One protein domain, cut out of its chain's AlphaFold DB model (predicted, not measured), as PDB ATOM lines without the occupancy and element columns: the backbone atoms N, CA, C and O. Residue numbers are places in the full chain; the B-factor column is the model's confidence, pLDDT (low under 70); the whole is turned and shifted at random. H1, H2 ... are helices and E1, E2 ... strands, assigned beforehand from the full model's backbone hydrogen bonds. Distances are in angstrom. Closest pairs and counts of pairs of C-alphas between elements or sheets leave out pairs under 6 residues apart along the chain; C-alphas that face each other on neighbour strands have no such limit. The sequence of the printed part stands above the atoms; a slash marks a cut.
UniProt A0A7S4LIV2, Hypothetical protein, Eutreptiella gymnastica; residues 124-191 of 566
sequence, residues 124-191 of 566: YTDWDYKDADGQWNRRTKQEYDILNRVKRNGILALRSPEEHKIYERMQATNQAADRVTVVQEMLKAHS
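This is residues 124 to 191 of the 566 residues of the protein "Hypothetical protein" of Eutreptiella gymnastica (UniProt A0A7S4LIV2). One long straight helix, H2, makes the longest axis; a shorter helix, H1, is set across it near its first end, and a small hairpin of two short strands, E1 and E2, lies beyond the first end of H1, with one end of E1 near H2. The last part of H2, residues 182 to 191, sticks out free of the rest. The printed part has 68 residues, with two named strands and then two named helices in the order E1, E2, H1, H2; the sheet has the order E1 - E2, antiparallel, and the class is mostly helix. The whole is loose, with a radius of gyration of the C-alphas of 14.4 A, and the C-alphas span 48 by 23 by 19 A, a length made by H2.

The printed part begins at Tyr 124. E1 is residues 128 to 130, with C-alpha 128 at (39.147, -18.765, 13.555). E2 is residues 136 to 138. H1 is residues 141 to 153, 18.0 A from first to last C-alpha, and begins with C-alpha 141 at (32.444, -12.199, 7.684). H2 is residues 161 to 191, 45.2 A from first to last C-alpha, and ends with C-alpha 191 at (67.242, -26.547, 23.032).

E1 and E2 form a hairpin, antiparallel with 142 degrees between their directions. The C-alphas of Asp 128 and Arg 138, which face each other, are 4.5 A apart. N 129 and O 137 are within hydrogen-bond range at 2.9 A, and N 137 and O 129 at 2.8 A. E1 and H1 are apart. H1 and H2 touch, with the closest C-alphas, those of Ile 146 and Glu 163, 6.7 A apart. H1 touches H2 with residues 143 to 147 alone, and H2 touches H1 with residues 163 to 170 alone. Their lines stand at 88 degrees, about perpendicular. The closest C-alphas of E1 and H2, those of Lys 130 and Ala 177, are 7.6 A apart, while E2 and H2 are apart. In H1 and H2 every O i to N i+4 pair is within hydrogen-bond range.

The two C-alphas farthest apart are those of Arg 159 and Ser 191, at 47.7 A. Without residues 182 to 191, which stand free, the body has 58 residues and spans 31 by 22 by 18 A. The links from E1 to E2 and from E2 to H1 are tight, and the link from H1 to H2, with 7 residues between them, is short. The printed part has no cut. The mean pLDDT of the printed part is 87.4, and no printed residue is under 70.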
ATOM      1  N   TYR A 124      37.807 -25.143  16.984       80.56
ATOM      2  CA  TYR A 124      37.864 -23.967  16.118       80.56
ATOM      3  C   TYR A 124      37.144 -24.224  14.796       80.56
ATOM      4  O   TYR A 124      36.889 -25.361  14.400       80.56
ATOM      5  N   THR A 125      36.775 -23.152  14.111       82.25
ATOM      6  CA  THR A 125      36.120 -23.186  12.802       82.25
ATOM      7  C   THR A 125      37.041 -22.622  11.724       82.25
ATOM      8  O   THR A 125      38.012 -21.943  12.035       82.25
ATOM      9  N   ASP A 126      36.691 -22.787  10.441       77.75
ATOM     10  CA  ASP A 126      37.381 -22.118   9.309       77.75
ATOM     11  C   ASP A 126      37.432 -20.571   9.422       77.75
ATOM     12  O   ASP A 126      38.013 -19.888   8.575       77.75
ATOM     13  N   TRP A 127      36.732 -20.008  10.409       79.75
ATOM     14  CA  TRP A 127      36.632 -18.579  10.688       79.75
ATOM     15  C   TRP A 127      37.634 -18.124  11.739       79.75
ATOM     16  O   TRP A 127      37.856 -16.923  11.869       79.75
ATOM     17  N   ASP A 128      38.221 -19.056  12.478       85.94
ATOM     18  CA  ASP A 128      39.147 -18.765  13.555       85.94
ATOM     19  C   ASP A 128      40.583 -18.933  13.039       85.94
ATOM     20  O   ASP A 128      40.881 -19.820  12.238       85.94
ATOM     21  N   TYR A 129      41.480 -18.047  13.456       85.19
ATOM     22  CA  TYR A 129      42.906 -18.118  13.152       85.19
ATOM     23  C   TYR A 129      43.704 -17.800  14.411       85.19
ATOM     24  O   TYR A 129      43.276 -16.982  15.225       85.19
ATOM     25  N   LYS A 130      44.863 -18.440  14.566       82.62
ATOM     26  CA  LYS A 130      45.835 -18.065  15.595       82.62
ATOM     27  C   LYS A 130      46.592 -16.826  15.124       82.62
ATOM     28  O   LYS A 130      47.071 -16.791  13.990       82.62
ATOM     29  N   ASP A 131      46.637 -15.796  15.958       83.50
ATOM     30  CA  ASP A 131      47.541 -14.668  15.749       83.50
ATOM     31  C   ASP A 131      48.983 -15.022  16.158       83.50
ATOM     32  O   ASP A 131      49.280 -16.152  16.553       83.50
ATOM     33  N   ALA A 132      49.895 -14.055  16.022       77.31
ATOM     34  CA  ALA A 132      51.303 -14.218  16.383       77.31
ATOM     35  C   ALA A 132      51.512 -14.501  17.885       77.31
ATOM     36  O   ALA A 132      52.506 -15.126  18.247       77.31
ATOM     37  N   ASP A 133      50.564 -14.094  18.734       80.94
ATOM     38  CA  ASP A 133      50.582 -14.332  20.180       80.94
ATOM     39  C   ASP A 133      49.976 -15.702  20.551       80.94
ATOM     40  O   ASP A 133      49.923 -16.081  21.723       80.94
ATOM     41  N   GLY A 134      49.515 -16.470  19.554       82.56
ATOM     42  CA  GLY A 134      48.888 -17.776  19.732       82.56
ATOM     43  C   GLY A 134      47.442 -17.714  20.232       82.56
ATOM     44  O   GLY A 134      46.874 -18.760  20.556       82.56
ATOM     45  N   GLN A 135      46.828 -16.531  20.286       83.19
ATOM     46  CA  GLN A 135      45.421 -16.371  20.631       83.19
ATOM     47  C   GLN A 135      44.530 -16.641  19.418       83.19
ATOM     48  O   GLN A 135      44.809 -16.250  18.283       83.19
ATOM     49  N   TRP A 136      43.418 -17.327  19.670       81.75
ATOM     50  CA  TRP A 136      42.398 -17.563  18.660       81.75
ATOM     51  C   TRP A 136      41.585 -16.294  18.426       81.75
ATOM     52  O   TRP A 136      40.790 -15.889  19.274       81.75
ATOM     53  N   ASN A 137      41.737 -15.709  17.244       86.69
ATOM     54  CA  ASN A 137      40.918 -14.601  16.780       86.69
ATOM     55  C   ASN A 137      39.920 -15.066  15.731       86.69
ATOM     56  O   ASN A 137      40.197 -15.932  14.902       86.69
ATOM     57  N   ARG A 138      38.747 -14.435  15.736       85.56
ATOM     58  CA  ARG A 138      37.673 -14.734  14.794       85.56
ATOM     59  C   ARG A 138      37.678 -13.725  13.657       85.56
ATOM     60  O   ARG A 138      37.473 -12.535  13.892       85.56
ATOM     61  N   ARG A 139      37.846 -14.195  12.419       87.75
ATOM     62  CA  ARG A 139      37.702 -13.350  11.226       87.75
ATOM     63  C   ARG A 139      36.282 -12.835  11.135       87.75
ATOM     64  O   ARG A 139      35.297 -13.555  11.336       87.75
ATOM     65  N   THR A 140      36.172 -11.573  10.765       87.56
ATOM     66  CA  THR A 140      34.895 -10.997  10.378       87.56
ATOM     67  C   THR A 140      34.381 -11.687   9.111       87.56
ATOM     68  O   THR A 140      35.131 -12.198   8.278       87.56
ATOM     69  N   LYS A 141      33.058 -11.678   8.917       84.69
ATOM     70  CA  LYS A 141      32.444 -12.199   7.684       84.69
ATOM     71  C   LYS A 141      32.991 -11.540   6.424       84.69
ATOM     72  O   LYS A 141      33.147 -12.214   5.412       84.69
ATOM     73  N   GLN A 142      33.307 -10.254   6.510       88.44
ATOM     74  CA  GLN A 142      33.877  -9.500   5.405       88.44
ATOM     75  C   GLN A 142      35.268 -10.025   5.023       88.44
ATOM     76  O   GLN A 142      35.499 -10.307   3.852       88.44
ATOM     77  N   GLU A 143      36.154 -10.244   5.995       90.38
ATOM     78  CA  GLU A 143      37.485 -10.837   5.783       90.38
ATOM     79  C   GLU A 143      37.405 -12.227   5.143       90.38
ATOM     80  O   GLU A 143      38.113 -12.518   4.176       90.38
ATOM     81  N   TYR A 144      36.492 -13.075   5.625       88.12
ATOM     82  CA  TYR A 144      36.287 -14.416   5.076       88.12
ATOM     83  C   TYR A 144      35.789 -14.392   3.621       88.12
ATOM     84  O   TYR A 144      36.284 -15.137   2.769       88.12
ATOM     85  N   ASP A 145      34.823 -13.522   3.313       88.31
ATOM     86  CA  ASP A 145      34.286 -13.376   1.959       88.31
ATOM     87  C   ASP A 145      35.353 -12.821   0.993       88.31
ATOM     88  O   ASP A 145      35.439 -13.280  -0.151       88.31
ATOM     89  N   ILE A 146      36.202 -11.901   1.464       92.38
ATOM     90  CA  ILE A 146      37.360 -11.373   0.727       92.38
ATOM     91  C   ILE A 146      38.355 -12.497   0.413       92.38
ATOM     92  O   ILE A 146      38.690 -12.709  -0.753       92.38
ATOM     93  N   LEU A 147      38.771 -13.279   1.413       91.88
ATOM     94  CA  LEU A 147      39.715 -14.389   1.228       91.88
ATOM     95  C   LEU A 147      39.200 -15.439   0.255       91.88
ATOM     96  O   LEU A 147      39.935 -15.889  -0.620       91.88
ATOM     97  N   ASN A 148      37.931 -15.824   0.380       88.06
ATOM     98  CA  ASN A 148      37.333 -16.796  -0.525       88.06
ATOM     99  C   ASN A 148      37.252 -16.279  -1.956       88.06
ATOM    100  O   ASN A 148      37.413 -17.056  -2.899       88.06
ATOM    101  N   ARG A 149      37.006 -14.979  -2.131       93.62
ATOM    102  CA  ARG A 149      37.001 -14.356  -3.451       93.62
ATOM    103  C   ARG A 149      38.404 -14.355  -4.052       93.62
ATOM    104  O   ARG A 149      38.551 -14.797  -5.187       93.62
ATOM    105  N   VAL A 150      39.419 -13.971  -3.278       94.44
ATOM    106  CA  VAL A 150      40.821 -14.001  -3.721       94.44
ATOM    107  C   VAL A 150      41.291 -15.426  -4.015       94.44
ATOM    108  O   VAL A 150      41.938 -15.661  -5.028       94.44
ATOM    109  N   LYS A 151      40.902 -16.414  -3.204       91.00
ATOM    110  CA  LYS A 151      41.250 -17.827  -3.425       91.00
ATOM    111  C   LYS A 151      40.659 -18.390  -4.720       91.00
ATOM    112  O   LYS A 151      41.298 -19.210  -5.367       91.00
ATOM    113  N   ARG A 152      39.437 -17.986  -5.088       90.44
ATOM    114  CA  ARG A 152      38.767 -18.470  -6.311       90.44
ATOM    115  C   ARG A 152      39.198 -17.715  -7.564       90.44
ATOM    116  O   ARG A 152      39.332 -18.329  -8.613       90.44
ATOM    117  N   ASN A 153      39.379 -16.401  -7.449       94.19
ATOM    118  CA  ASN A 153      39.462 -15.502  -8.599       94.19
ATOM    119  C   ASN A 153      40.766 -14.676  -8.641       94.19
ATOM    120  O   ASN A 153      40.924 -13.838  -9.524       94.19
ATOM    121  N   GLY A 154      41.689 -14.877  -7.698       94.62
ATOM    122  CA  GLY A 154      42.916 -14.090  -7.562       94.62
ATOM    123  C   GLY A 154      42.709 -12.709  -6.925       94.62
ATOM    124  O   GLY A 154      41.589 -12.290  -6.628       94.62
ATOM    125  N   ILE A 155      43.813 -11.984  -6.712       92.62
ATOM    126  CA  ILE A 155      43.837 -10.656  -6.057       92.62
ATOM    127  C   ILE A 155      43.037  -9.613  -6.860       92.62
ATOM    128  O   ILE A 155      42.407  -8.730  -6.284       92.62
ATOM    129  N   LEU A 156      42.961  -9.773  -8.185       93.69
ATOM    130  CA  LEU A 156      42.195  -8.894  -9.080       93.69
ATOM    131  C   LEU A 156      40.679  -8.908  -8.819       93.69
ATOM    132  O   LEU A 156      39.954  -8.069  -9.342       93.69
ATOM    133  N   ALA A 157      40.177  -9.847  -8.014       90.94
ATOM    134  CA  ALA A 157      38.757  -9.951  -7.697       90.94
ATOM    135  C   ALA A 157      38.291  -9.031  -6.553       90.94
ATOM    136  O   ALA A 157      37.103  -9.033  -6.206       90.94
ATOM    137  N   LEU A 158      39.209  -8.276  -5.951       94.44
ATOM    138  CA  LEU A 158      38.904  -7.269  -4.941       94.44
ATOM    139  C   LEU A 158      38.218  -6.070  -5.610       94.44
ATOM    140  O   LEU A 158      38.720  -5.511  -6.580       94.44
ATOM    141  N   ARG A 159      37.037  -5.699  -5.114       93.31
ATOM    142  CA  ARG A 159      36.149  -4.700  -5.734       93.31
ATOM    143  C   ARG A 159      36.414  -3.279  -5.263       93.31
ATOM    144  O   ARG A 159      35.960  -2.342  -5.912       93.31
ATOM    145  N   SER A 160      37.080  -3.115  -4.124       96.06
ATOM    146  CA  SER A 160      37.347  -1.803  -3.548       96.06
ATOM    147  C   SER A 160      38.767  -1.699  -2.983       96.06
ATOM    148  O   SER A 160      39.359  -2.714  -2.596       96.06
ATOM    149  N   PRO A 161      39.309  -0.471  -2.877       95.19
ATOM    150  CA  PRO A 161      40.566  -0.218  -2.172       95.19
ATOM    151  C   PRO A 161      40.523  -0.657  -0.700       95.19
ATOM    152  O   PRO A 161      41.539  -1.045  -0.133       95.19
ATOM    153  N   GLU A 162      39.346  -0.629  -0.070       94.38
ATOM    154  CA  GLU A 162      39.164  -1.117   1.302       94.38
ATOM    155  C   GLU A 162      39.325  -2.635   1.394       94.38
ATOM    156  O   GLU A 162      39.993  -3.120   2.305       94.38
ATOM    157  N   GLU A 163      38.780  -3.393   0.433       94.62
ATOM    158  CA  GLU A 163      38.981  -4.846   0.373       94.62
ATOM    159  C   GLU A 163      40.474  -5.192   0.189       94.62
ATOM    160  O   GLU A 163      40.946  -6.158   0.789       94.62
ATOM    161  N   HIS A 164      41.231  -4.371  -0.555       94.69
ATOM    162  CA  HIS A 164      42.695  -4.481  -0.660       94.69
ATOM    163  C   HIS A 164      43.399  -4.261   0.680       94.69
ATOM    164  O   HIS A 164      44.170  -5.120   1.099       94.69
ATOM    165  N   LYS A 165      43.083  -3.179   1.403       95.44
ATOM    166  CA  LYS A 165      43.674  -2.911   2.727       95.44
ATOM    167  C   LYS A 165      43.378  -4.022   3.736       95.44
ATOM    168  O   LYS A 165      44.235  -4.377   4.544       95.44
ATOM    169  N   ILE A 166      42.164  -4.578   3.701       92.56
ATOM    170  CA  ILE A 166      41.784  -5.717   4.548       92.56
ATOM    171  C   ILE A 166      42.606  -6.954   4.164       92.56
ATOM    172  O   ILE A 166      43.134  -7.636   5.040       92.56
ATOM    173  N   TYR A 167      42.763  -7.229   2.866       95.31
ATOM    174  CA  TYR A 167      43.577  -8.341   2.379       95.31
ATOM    175  C   TYR A 167      45.060  -8.216   2.752       95.31
ATOM    176  O   TYR A 167      45.641  -9.181   3.247       95.31
ATOM    177  N   GLU A 168      45.653  -7.032   2.603       94.81
ATOM    178  CA  GLU A 168      47.033  -6.750   3.017       94.81
ATOM    179  C   GLU A 168      47.227  -6.938   4.523       94.81
ATOM    180  O   GLU A 168      48.184  -7.590   4.943       94.81
ATOM    181  N   ARG A 169      46.287  -6.454   5.347       92.25
ATOM    182  CA  ARG A 169      46.318  -6.682   6.798       92.25
ATOM    183  C   ARG A 169      46.305  -8.175   7.131       92.25
ATOM    184  O   ARG A 169      47.096  -8.613   7.959       92.25
ATOM    185  N   MET A 170      45.450  -8.958   6.467       91.12
ATOM    186  CA  MET A 170      45.391 -10.412   6.666       91.12
ATOM    187  C   MET A 170      46.670 -11.126   6.210       91.12
ATOM    188  O   MET A 170      47.092 -12.099   6.836       91.12
ATOM    189  N   GLN A 171      47.304 -10.670   5.125       90.94
ATOM    190  CA  GLN A 171      48.599 -11.204   4.700       90.94
ATOM    191  C   GLN A 171      49.693 -10.901   5.723       90.94
ATOM    192  O   GLN A 171      50.445 -11.806   6.078       90.94
ATOM    193  N   ALA A 172      49.740  -9.674   6.245       88.19
ATOM    194  CA  ALA A 172      50.698  -9.286   7.274       88.19
ATOM    195  C   ALA A 172      50.545 -10.136   8.545       88.19
ATOM    196  O   ALA A 172      51.547 -10.597   9.091       88.19
ATOM    197  N   THR A 173      49.311 -10.422   8.982       84.62
ATOM    198  CA  THR A 173      49.077 -11.294  10.147       84.62
ATOM    199  C   THR A 173      49.511 -12.737   9.901       84.62
ATOM    200  O   THR A 173      50.100 -13.342  10.789       84.62
ATOM    201  N   ASN A 174      49.274 -13.285   8.702       83.38
ATOM    202  CA  ASN A 174      49.708 -14.651   8.384       83.38
ATOM    203  C   ASN A 174      51.244 -14.742   8.305       83.38
ATOM    204  O   ASN A 174      51.830 -15.654   8.871       83.38
ATOM    205  N   GLN A 175      51.907 -13.761   7.681       87.00
ATOM    206  CA  GLN A 175      53.373 -13.714   7.620       87.00
ATOM    207  C   GLN A 175      54.012 -13.537   9.005       87.00
ATOM    208  O   GLN A 175      55.088 -14.075   9.259       87.00
ATOM    209  N   ALA A 176      53.374 -12.780   9.903       81.19
ATOM    210  CA  ALA A 176      53.829 -12.652  11.284       81.19
ATOM    211  C   ALA A 176      53.740 -13.994  12.027       81.19
ATOM    212  O   ALA A 176      54.703 -14.376  12.687       81.19
ATOM    213  N   ALA A 177      52.634 -14.729  11.862       78.31
ATOM    214  CA  ALA A 177      52.470 -16.060  12.442       78.31
ATOM    215  C   ALA A 177      53.537 -17.044  11.927       78.31
ATOM    216  O   ALA A 177      54.173 -17.711  12.739       78.31
ATOM    217  N   ASP A 178      53.811 -17.055  10.616       80.50
ATOM    218  CA  ASP A 178      54.840 -17.914  10.005       80.50
ATOM    219  C   ASP A 178      56.257 -17.610  10.531       80.50
ATOM    220  O   ASP A 178      57.080 -18.507  10.713       80.50
ATOM    221  N   ARG A 179      56.570 -16.338  10.812       76.88
ATOM    222  CA  ARG A 179      57.866 -15.960  11.406       76.88
ATOM    223  C   ARG A 179      58.001 -16.452  12.843       76.88
ATOM    224  O   ARG A 179      59.083 -16.896  13.223       76.88
ATOM    225  N   VAL A 180      56.928 -16.378  13.633       79.69
ATOM    226  CA  VAL A 180      56.933 -16.856  15.023       79.69
ATOM    227  C   VAL A 180      57.126 -18.369  15.070       79.69
ATOM    228  O   VAL A 180      57.955 -18.835  15.850       79.69
ATOM    229  N   THR A 181      56.453 -19.134  14.204       80.62
ATOM    230  CA  THR A 181      56.655 -20.589  14.121       80.62
ATOM    231  C   THR A 181      58.088 -20.949  13.740       80.62
ATOM    232  O   THR A 181      58.676 -21.800  14.400       80.62
ATOM    233  N   VAL A 182      58.700 -20.260  12.768       83.75
ATOM    234  CA  VAL A 182      60.113 -20.496  12.404       83.75
ATOM    235  C   VAL A 182      61.057 -20.200  13.574       83.75
ATOM    236  O   VAL A 182      61.940 -21.004  13.868       83.75
ATOM    237  N   VAL A 183      60.870 -19.084  14.287       84.38
ATOM    238  CA  VAL A 183      61.696 -18.753  15.465       84.38
ATOM    239  C   VAL A 183      61.503 -19.782  16.579       84.38
ATOM    240  O   VAL A 183      62.475 -20.195  17.211       84.38
ATOM    241  N   GLN A 184      60.272 -20.242  16.807       84.75
ATOM    242  CA  GLN A 184      59.975 -21.252  17.818       84.75
ATOM    243  C   GLN A 184      60.597 -22.612  17.467       84.75
ATOM    244  O   GLN A 184      61.134 -23.280  18.352       84.75
ATOM    245  N   GLU A 185      60.594 -23.006  16.192       87.62
ATOM    246  CA  GLU A 185      61.297 -24.201  15.716       87.62
ATOM    247  C   GLU A 185      62.817 -24.061  15.836       87.62
ATOM    248  O   GLU A 185      63.470 -24.991  16.310       87.62
ATOM    249  N   MET A 186      63.385 -22.894  15.507       86.12
ATOM    250  CA  MET A 186      64.812 -22.624  15.711       86.12
ATOM    251  C   MET A 186      65.198 -22.711  17.190       86.12
ATOM    252  O   MET A 186      66.183 -23.369  17.520       86.12
ATOM    253  N   LEU A 187      64.422 -22.108  18.095       87.38
ATOM    254  CA  LEU A 187      64.660 -22.194  19.541       87.38
ATOM    255  C   LEU A 187      64.536 -23.633  20.050       87.38
ATOM    256  O   LEU A 187      65.357 -24.080  20.851       87.38
ATOM    257  N   LYS A 188      63.552 -24.386  19.551       88.88
ATOM    258  CA  LYS A 188      63.381 -25.800  19.894       88.88
ATOM    259  C   LYS A 188      64.566 -26.637  19.412       88.88
ATOM    260  O   LYS A 188      65.064 -27.446  20.192       88.88
ATOM    261  N   ALA A 189      65.062 -26.399  18.199       84.88
ATOM    262  CA  ALA A 189      66.254 -27.059  17.668       84.88
ATOM    263  C   ALA A 189      67.501 -26.755  18.518       84.88
ATOM    264  O   ALA A 189      68.211 -27.679  18.897       84.88
ATOM    265  N   HIS A 190      67.708 -25.496  18.925       81.50
ATOM    266  CA  HIS A 190      68.827 -25.124  19.805       81.50
ATOM    267  C   HIS A 190      68.697 -25.717  21.218       81.50
ATOM    268  O   HIS A 190      69.701 -26.041  21.846       81.50
ATOM    269  N   SER A 191      67.473 -25.910  21.724       82.62
ATOM    270  CA  SER A 191      67.242 -26.547  23.032       82.62
ATOM    271  C   SER A 191      67.490 -28.063  23.042       82.62
ATOM    272  O   SER A 191      67.659 -28.649  24.111       82.62
TER     273      SER A 191